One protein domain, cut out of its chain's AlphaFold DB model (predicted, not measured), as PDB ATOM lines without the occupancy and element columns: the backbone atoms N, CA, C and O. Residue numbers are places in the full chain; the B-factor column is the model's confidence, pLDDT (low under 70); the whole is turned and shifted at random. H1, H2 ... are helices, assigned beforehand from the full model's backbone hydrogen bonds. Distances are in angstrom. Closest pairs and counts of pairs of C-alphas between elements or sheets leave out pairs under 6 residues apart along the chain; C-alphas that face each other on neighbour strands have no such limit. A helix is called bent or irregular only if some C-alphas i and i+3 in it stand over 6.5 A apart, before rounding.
ATOM      1  N   ILE A  54      22.548   8.002   0.461       93.69
ATOM      2  CA  ILE A  54      21.812   6.900   1.100       93.69
ATOM      3  C   ILE A  54      22.570   5.582   0.914       93.69
ATOM      4  O   ILE A  54      22.858   4.894   1.892       93.69
ATOM      5  N   ALA A  55      22.964   5.274  -0.325       94.38
ATOM      6  CA  ALA A  55      23.702   4.055  -0.642       94.38
ATOM      7  C   ALA A  55      25.055   3.974   0.088       94.38
ATOM      8  O   ALA A  55      25.441   2.904   0.557       94.38
ATOM      9  N   GLN A  56      25.771   5.095   0.219       94.88
ATOM     10  CA  GLN A  56      27.041   5.145   0.947       94.88
ATOM     11  C   GLN A  56      26.854   4.937   2.451       94.88
ATOM     12  O   GLN A  56      27.616   4.183   3.054       94.88
ATOM     13  N   ALA A  57      25.839   5.563   3.052       91.75
ATOM     14  CA  ALA A  57      25.513   5.362   4.461       91.75
ATOM     15  C   ALA A  57      25.143   3.893   4.737       91.75
ATOM     16  O   ALA A  57      25.671   3.291   5.671       91.75
ATOM     17  N   ASP A  58      24.318   3.286   3.876       91.31
ATOM     18  CA  ASP A  58      23.963   1.863   3.946       91.31
ATOM     19  C   ASP A  58      25.180   0.942   3.826       91.31
ATOM     20  O   ASP A  58      25.342   0.007   4.614       91.31
ATOM     21  N   MET A  59      26.054   1.213   2.858       94.19
ATOM     22  CA  MET A  59      27.268   0.432   2.647       94.19
ATOM     23  C   MET A  59      28.214   0.528   3.846       94.19
ATOM     24  O   MET A  59      28.762  -0.489   4.275       94.19
ATOM     25  N   LEU A  60      28.398   1.730   4.397       91.44
ATOM     26  CA  LEU A  60      29.235   1.953   5.572       91.44
ATOM     27  C   LEU A  60      28.689   1.192   6.782       91.44
ATOM     28  O   LEU A  60      29.442   0.480   7.449       91.44
ATOM     29  N   ASP A  61      27.385   1.300   7.037       89.88
ATOM     30  CA  ASP A  61      26.726   0.594   8.132       89.88
ATOM     31  C   ASP A  61      26.889  -0.922   7.979       89.88
ATOM     32  O   ASP A  61      27.310  -1.594   8.921       89.88
ATOM     33  N   ALA A  62      26.632  -1.469   6.788       90.88
ATOM     34  CA  ALA A  62      26.795  -2.893   6.510       90.88
ATOM     35  C   ALA A  62      28.248  -3.356   6.706       90.88
ATOM     36  O   ALA A  62      28.499  -4.378   7.352       90.88
ATOM     37  N   PHE A  63      29.213  -2.580   6.205       93.38
ATOM     38  CA  PHE A  63      30.635  -2.867   6.352       93.38
ATOM     39  C   PHE A  63      31.052  -2.894   7.825       93.38
ATOM     40  O   PHE A  63      31.699  -3.845   8.270       93.38
ATOM     41  N   LEU A  64      30.649  -1.890   8.604       91.00
ATOM     42  CA  LEU A  64      30.945  -1.833  10.030       91.00
ATOM     43  C   LEU A  64      30.242  -2.965  10.788       91.00
ATOM     44  O   LEU A  64      30.854  -3.581  11.655       91.00
ATOM     45  N   GLN A  65      28.997  -3.304  10.461       87.56
ATOM     46  CA  GLN A  65      28.264  -4.388  11.125       87.56
ATOM     47  C   GLN A  65      28.870  -5.778  10.891       87.56
ATOM     48  O   GLN A  65      28.752  -6.634  11.777       87.56
ATOM     49  N   ALA A  66      29.492  -5.994   9.727       90.06
ATOM     50  CA  ALA A  66      30.154  -7.243   9.358       90.06
ATOM     51  C   ALA A  66      31.589  -7.348   9.902       90.06
ATOM     52  O   ALA A  66      32.014  -8.436  10.279       90.06
ATOM     53  N   ASN A  67      32.320  -6.229   9.964       91.81
ATOM     54  CA  ASN A  67      33.747  -6.216  10.309       91.81
ATOM     55  C   ASN A  67      34.048  -5.745  11.741       91.81
ATOM     56  O   ASN A  67      35.197  -5.787  12.179       91.81
ATOM     57  N   SER A  68      33.042  -5.301  12.496       88.69
ATOM     58  CA  SER A  68      33.212  -4.993  13.918       88.69
ATOM     59  C   SER A  68      33.122  -6.264  14.757       88.69
ATOM     60  O   SER A  68      32.260  -7.109  14.527       88.69
ATOM     61  N   GLY A  69      33.988  -6.378  15.770       85.31
ATOM     62  CA  GLY A  69      33.944  -7.466  16.751       85.31
ATOM     63  C   GLY A  69      32.709  -7.406  17.664       85.31
ATOM     64  O   GLY A  69      31.633  -6.948  17.290       85.31
ATOM     65  N   ARG A  70      32.849  -7.832  18.927       81.69
ATOM     66  CA  ARG A  70      31.709  -7.917  19.869       81.69
ATOM     67  C   ARG A  70      30.953  -6.597  20.088       81.69
ATOM     68  O   ARG A  70      29.769  -6.632  20.408       81.69
ATOM     69  N   ARG A  71      31.611  -5.443  19.941       82.94
ATOM     70  CA  ARG A  71      30.991  -4.121  20.105       82.94
ATOM     71  C   ARG A  71      30.750  -3.490  18.742       82.94
ATOM     72  O   ARG A  71      31.674  -2.948  18.142       82.94
ATOM     73  N   LYS A  72      29.503  -3.543  18.281       82.75
ATOM     74  CA  LYS A  72      29.114  -2.959  16.998       82.75
ATOM     75  C   LYS A  72      28.869  -1.449  17.139       82.75
ATOM     76  O   LYS A  72      28.205  -1.044  18.099       82.75
ATOM     77  N   PRO A  73      29.410  -0.612  16.238       85.19
ATOM     78  CA  PRO A  73      29.134   0.816  16.235       85.19
ATOM     79  C   PRO A  73      27.662   1.071  15.899       85.19
ATOM     80  O   PRO A  73      26.994   0.254  15.260       85.19
ATOM     81  N   LYS A  74      27.155   2.211  16.372       83.62
ATOM     82  CA  LYS A  74      25.808   2.658  16.025       83.62
ATOM     83  C   LYS A  74      25.767   3.029  14.537       83.62
ATOM     84  O   LYS A  74      26.754   3.598  14.068       83.62
ATOM     85  N   PRO A  75      24.665   2.734  13.834       85.12
ATOM     86  CA  PRO A  75      24.483   3.143  12.446       85.12
ATOM     87  C   PRO A  75      24.610   4.655  12.253       85.12
ATOM     88  O   PRO A  75      24.367   5.430  13.188       85.12
ATOM     89  N   TYR A  76      25.003   5.063  11.049       85.69
ATOM     90  CA  TYR A  76      25.127   6.465  10.676       85.69
ATOM     91  C   TYR A  76      23.773   7.181  10.850       85.69
ATOM     92  O   TYR A  76      22.732   6.608  10.514       85.69
ATOM     93  N   PRO A  77      23.742   8.415  11.391       86.31
ATOM     94  CA  PRO A  77      22.492   9.135  11.611       86.31
ATOM     95  C   PRO A  77      21.748   9.365  10.293       86.31
ATOM     96  O   PRO A  77      22.320   9.868   9.325       86.31
ATOM     97  N   ARG A  78      20.460   9.012  10.266       88.44
ATOM     98  CA  ARG A  78      19.601   9.138   9.083       88.44
ATOM     99  C   ARG A  78      18.561  10.236   9.286       88.44
ATOM    100  O   ARG A  78      18.106  10.407  10.413       88.44
ATOM    101  N   PRO A  79      18.162  10.951   8.219       90.62
ATOM    102  CA  PRO A  79      17.146  11.995   8.322       90.62
ATOM    103  C   PRO A  79      15.729  11.431   8.476       90.62
ATOM    104  O   PRO A  79      14.816  12.173   8.817       90.62
ATOM    105  N   TRP A  80      15.517  10.139   8.215       88.31
ATOM    106  CA  TRP A  80      14.246   9.467   8.475       88.31
ATOM    107  C   TRP A  80      14.278   8.703   9.793       88.31
ATOM    108  O   TRP A  80      15.312   8.186  10.217       88.31
ATOM    109  N   LYS A  81      13.101   8.578  10.409       76.94
ATOM    110  CA  LYS A  81      12.926   7.796  11.631       76.94
ATOM    111  C   LYS A  81      13.122   6.311  11.330       76.94
ATOM    112  O   LYS A  81      12.321   5.691  10.637       76.94
ATOM    113  N   ASP A  82      14.183   5.751  11.876       72.31
ATOM    114  CA  ASP A  82      14.510   4.335  11.917       72.31
ATOM    115  C   ASP A  82      14.533   3.819  13.372       72.31
ATOM    116  O   ASP A  82      14.365   4.552  14.352       72.31
ATOM    117  N   ASN A  83      14.760   2.519  13.540       58.41
ATOM    118  CA  ASN A  83      14.861   1.923  14.872       58.41
ATOM    119  C   ASN A  83      16.078   2.429  15.681       58.41
ATOM    120  O   ASN A  83      16.112   2.211  16.891       58.41
ATOM    121  N   ASN A  84      17.048   3.118  15.063       57.94
ATOM    122  CA  ASN A  84      18.212   3.702  15.741       57.94
ATOM    123  C   ASN A  84      18.002   5.156  16.191       57.94
ATOM    124  O   ASN A  84      18.721   5.628  17.073       57.94
ATOM    125  N   THR A  85      17.028   5.868  15.623       54.56
ATOM    126  CA  THR A  85      16.686   7.259  15.983       54.56
ATOM    127  C   THR A  85      15.813   7.328  17.229       54.56
ATOM    128  O   THR A  85      15.810   8.335  17.941       54.56
ATOM    129  N   ASN A  86      15.118   6.242  17.568       53.62
ATOM    130  CA  ASN A  86      14.440   6.135  18.850       53.62
ATOM    131  C   ASN A  86      15.462   5.887  19.965       53.62
ATOM    132  O   ASN A  86      15.963   4.779  20.156       53.62
ATOM    133  N   ARG A  87      15.728   6.922  20.767       49.59
ATOM    134  CA  ARG A  87      16.384   6.763  22.070       49.59
ATOM    135  C   ARG A  87      15.539   5.814  22.930       49.59
ATOM    136  O   ARG A  87      14.538   6.223  23.517       49.59
ATOM    137  N   LEU A  88      15.956   4.551  23.025       50.06
ATOM    138  CA  LEU A  88      15.441   3.607  24.015       50.06
ATOM    139  C   LEU A  88      15.832   4.130  25.402       50.06
ATOM    140  O   LEU A  88      16.993   4.073  25.802       50.06
ATOM    141  N   GLY A  89      14.860   4.732  26.088       52.84
ATOM    142  CA  GLY A  89      15.033   5.361  27.395       52.84
ATOM    143  C   GLY A  89      14.565   6.814  27.407       52.84
ATOM    144  O   GLY A  89      15.381   7.744  27.380       52.84
ATOM    145  N   LYS A  90      13.247   7.016  27.499       52.69
ATOM    146  CA  LYS A  90      12.696   8.242  28.080       52.69
ATOM    147  C   LYS A  90      12.756   8.064  29.592       52.69
ATOM    148  O   LYS A  90      12.023   7.247  30.135       52.69
ATOM    149  N   THR A  91      13.653   8.789  30.251       55.28
ATOM    150  CA  THR A  91      13.558   8.959  31.700       55.28
ATOM    151  C   THR A  91      12.683  10.189  31.912       55.28
ATOM    152  O   THR A  91      13.012  11.268  31.428       55.28
ATOM    153  N   THR A  92      11.529  10.011  32.547       64.50
ATOM    154  CA  THR A  92      10.699  11.110  33.076       64.50
ATOM    155  C   THR A  92      11.271  11.679  34.375       64.50
ATOM    156  O   THR A  92      10.774  12.677  34.879       64.50
ATOM    157  N   LEU A  93      12.313  11.036  34.902       69.19
ATOM    158  CA  LEU A  93      13.003  11.390  36.132       69.19
ATOM    159  C   LEU A  93      13.911  12.606  35.934       69.19
ATOM    160  O   LEU A  93      14.605  12.750  34.922       69.19
ATOM    161  N   THR A  94      13.945  13.460  36.943       76.88
ATOM    162  CA  THR A  94      14.911  14.553  37.027       76.88
ATOM    163  C   THR A  94      16.343  14.000  37.154       76.88
ATOM    164  O   THR A  94      16.539  12.839  37.537       76.88
ATOM    165  N   PRO A  95      17.385  14.790  36.826       71.31
ATOM    166  CA  PRO A  95      18.774  14.329  36.892       71.31
ATOM    167  C   PRO A  95      19.183  13.738  38.250       71.31
ATOM    168  O   PRO A  95      19.981  12.800  38.287       71.31
ATOM    169  N   ASP A  96      18.622  14.240  39.351       78.06
ATOM    170  CA  ASP A  96      18.939  13.767  40.701       78.06
ATOM    171  C   ASP A  96      18.263  12.430  41.026       78.06
ATOM    172  O   ASP A  96      18.907  11.522  41.558       78.06
ATOM    173  N   GLU A  97      17.016  12.239  40.599       79.31
ATOM    174  CA  GLU A  97      16.313  10.958  40.727       79.31
ATOM    175  C   GLU A  97      16.975   9.864  39.876       79.31
ATOM    176  O   GLU A  97      17.130   8.724  40.319       79.31
ATOM    177  N   ALA A  98      17.447  10.215  38.676       75.88
ATOM    178  CA  ALA A  98      18.205   9.295  37.835       75.88
ATOM    179  C   ALA A  98      19.530   8.869  38.500       75.88
ATOM    180  O   ALA A  98      19.880   7.686  38.463       75.88
ATOM    181  N   ARG A  99      20.253   9.795  39.149       78.75
ATOM    182  CA  ARG A  99      21.485   9.481  39.902       78.75
ATOM    183  C   ARG A  99      21.211   8.575  41.102       78.75
ATOM    184  O   ARG A  99      21.975   7.637  41.317       78.75
ATOM    185  N   ALA A 100      20.122   8.809  41.835       81.25
ATOM    186  CA  ALA A 100      19.732   7.984  42.979       81.25
ATOM    187  C   ALA A 100      19.392   6.540  42.565       81.25
ATOM    188  O   ALA A 100      19.847   5.585  43.195       81.25
ATOM    189  N   VAL A 101      18.657   6.359  41.461       79.56
ATOM    190  CA  VAL A 101      18.355   5.026  40.907       79.56
ATOM    191  C   VAL A 101      19.629   4.314  40.439       79.56
ATOM    192  O   VAL A 101      19.798   3.122  40.693       79.56
ATOM    193  N   LEU A 102      20.557   5.035  39.801       77.12
ATOM    194  CA  LEU A 102      21.840   4.474  39.368       77.12
ATOM    195  C   LEU A 102      22.751   4.092  40.541       77.12
ATOM    196  O   LEU A 102      23.443   3.084  40.448       77.12
ATOM    197  N   GLN A 103      22.745   4.856  41.637       80.81
ATOM    198  CA  GLN A 103      23.462   4.497  42.866       80.81
ATOM    199  C   GLN A 103      22.849   3.271  43.546       80.81
ATOM    200  O   GLN A 103      23.590   2.390  43.969       80.81
ATOM    201  N   LYS A 104      21.515   3.171  43.596       77.62
ATOM    202  CA  LYS A 104      20.806   2.021  44.176       77.62
ATOM    203  C   LYS A 104      21.049   0.716  43.408       77.62
ATOM    204  O   LYS A 104      21.100  -0.344  44.019       77.62
ATOM    205  N   ASN A 105      21.200   0.791  42.086       73.44
ATOM    206  CA  ASN A 105      21.426  -0.370  41.218       73.44
ATOM    207  C   ASN A 105      22.913  -0.701  41.000       73.44
ATOM    208  O   ASN A 105      23.227  -1.632  40.261       73.44
ATOM    209  N   ARG A 106      23.830   0.056  41.613       62.31
ATOM    210  CA  ARG A 106      25.274  -0.201  41.586       62.31
ATOM    211  C   ARG A 106      25.614  -1.254  42.650       62.31
ATOM    212  O   ARG A 106      26.153  -0.929  43.702       62.31
ATOM    213  N   GLY A 107      25.202  -2.493  42.385       52.19
ATOM    214  CA  GLY A 107      25.794  -3.684  42.998       52.19
ATOM    215  C   GLY A 107      27.138  -3.979  42.355       52.19
ATOM    216  O   GLY A 107      27.190  -3.928  41.104       52.19
TER     217      GLY A 107
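What this domain is: This is residues 54 to 107 of the 107 residues of an uncharacterized protein of Curtobacterium sp. Csp2 (UniProt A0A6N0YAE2). A helix, H1, at one end of the long axis and a shorter helix, H2, at the other are joined by a long link with no named element, which folds back beside H1 and then runs out to H2. There is no core between the two helices, and most of H2 stands free. The printed part has 54 residues, with two named helices in the order H1, H2 and no named strand; the class is all helix, though under half of the residues, 24 of 54, are in named elements. The whole is extended, with a radius of gyration of the C-alphas of 16.5 A, and flat, spanning 43 by 27 by 12 A.

Where its parts are: Find C-alpha 54 at (21.812, 6.900, 1.100); from there H1, the longest helix, runs through residues 54 to 67, 20.0 A from first to last C-alpha. Then look for Pro 95, where H2 begins; it holds residues 95 to 104, is 14.4 A long, and ends at C-alpha 104 at (20.806, 2.021, 44.176).

How they stand to each other: Start at H1 and look for H2: the two are apart, no C-alpha of the one being within 8 A of the other. In both H1 and H2 every O i to N i+4 pair is within hydrogen-bond range. Neither helix is bent. Among the stretches that stand free are residues 86 to 92, and residues 94 to 100, of which 95 to 100 belong to H2.

The domain as a whole: The two C-alphas farthest apart, those of Ala 55 and Lys 104, are 45.0 A apart. The printed part has no cut and ends at Gly 107, the chain's last residue. The link from H1 to H2, residues 68 to 94, is long, with 27 residues. Look at the B-factor column for the model's confidence: the mean pLDDT of the printed part is 78.0, and residues 83 to 93 and 106 to 107 are under 70.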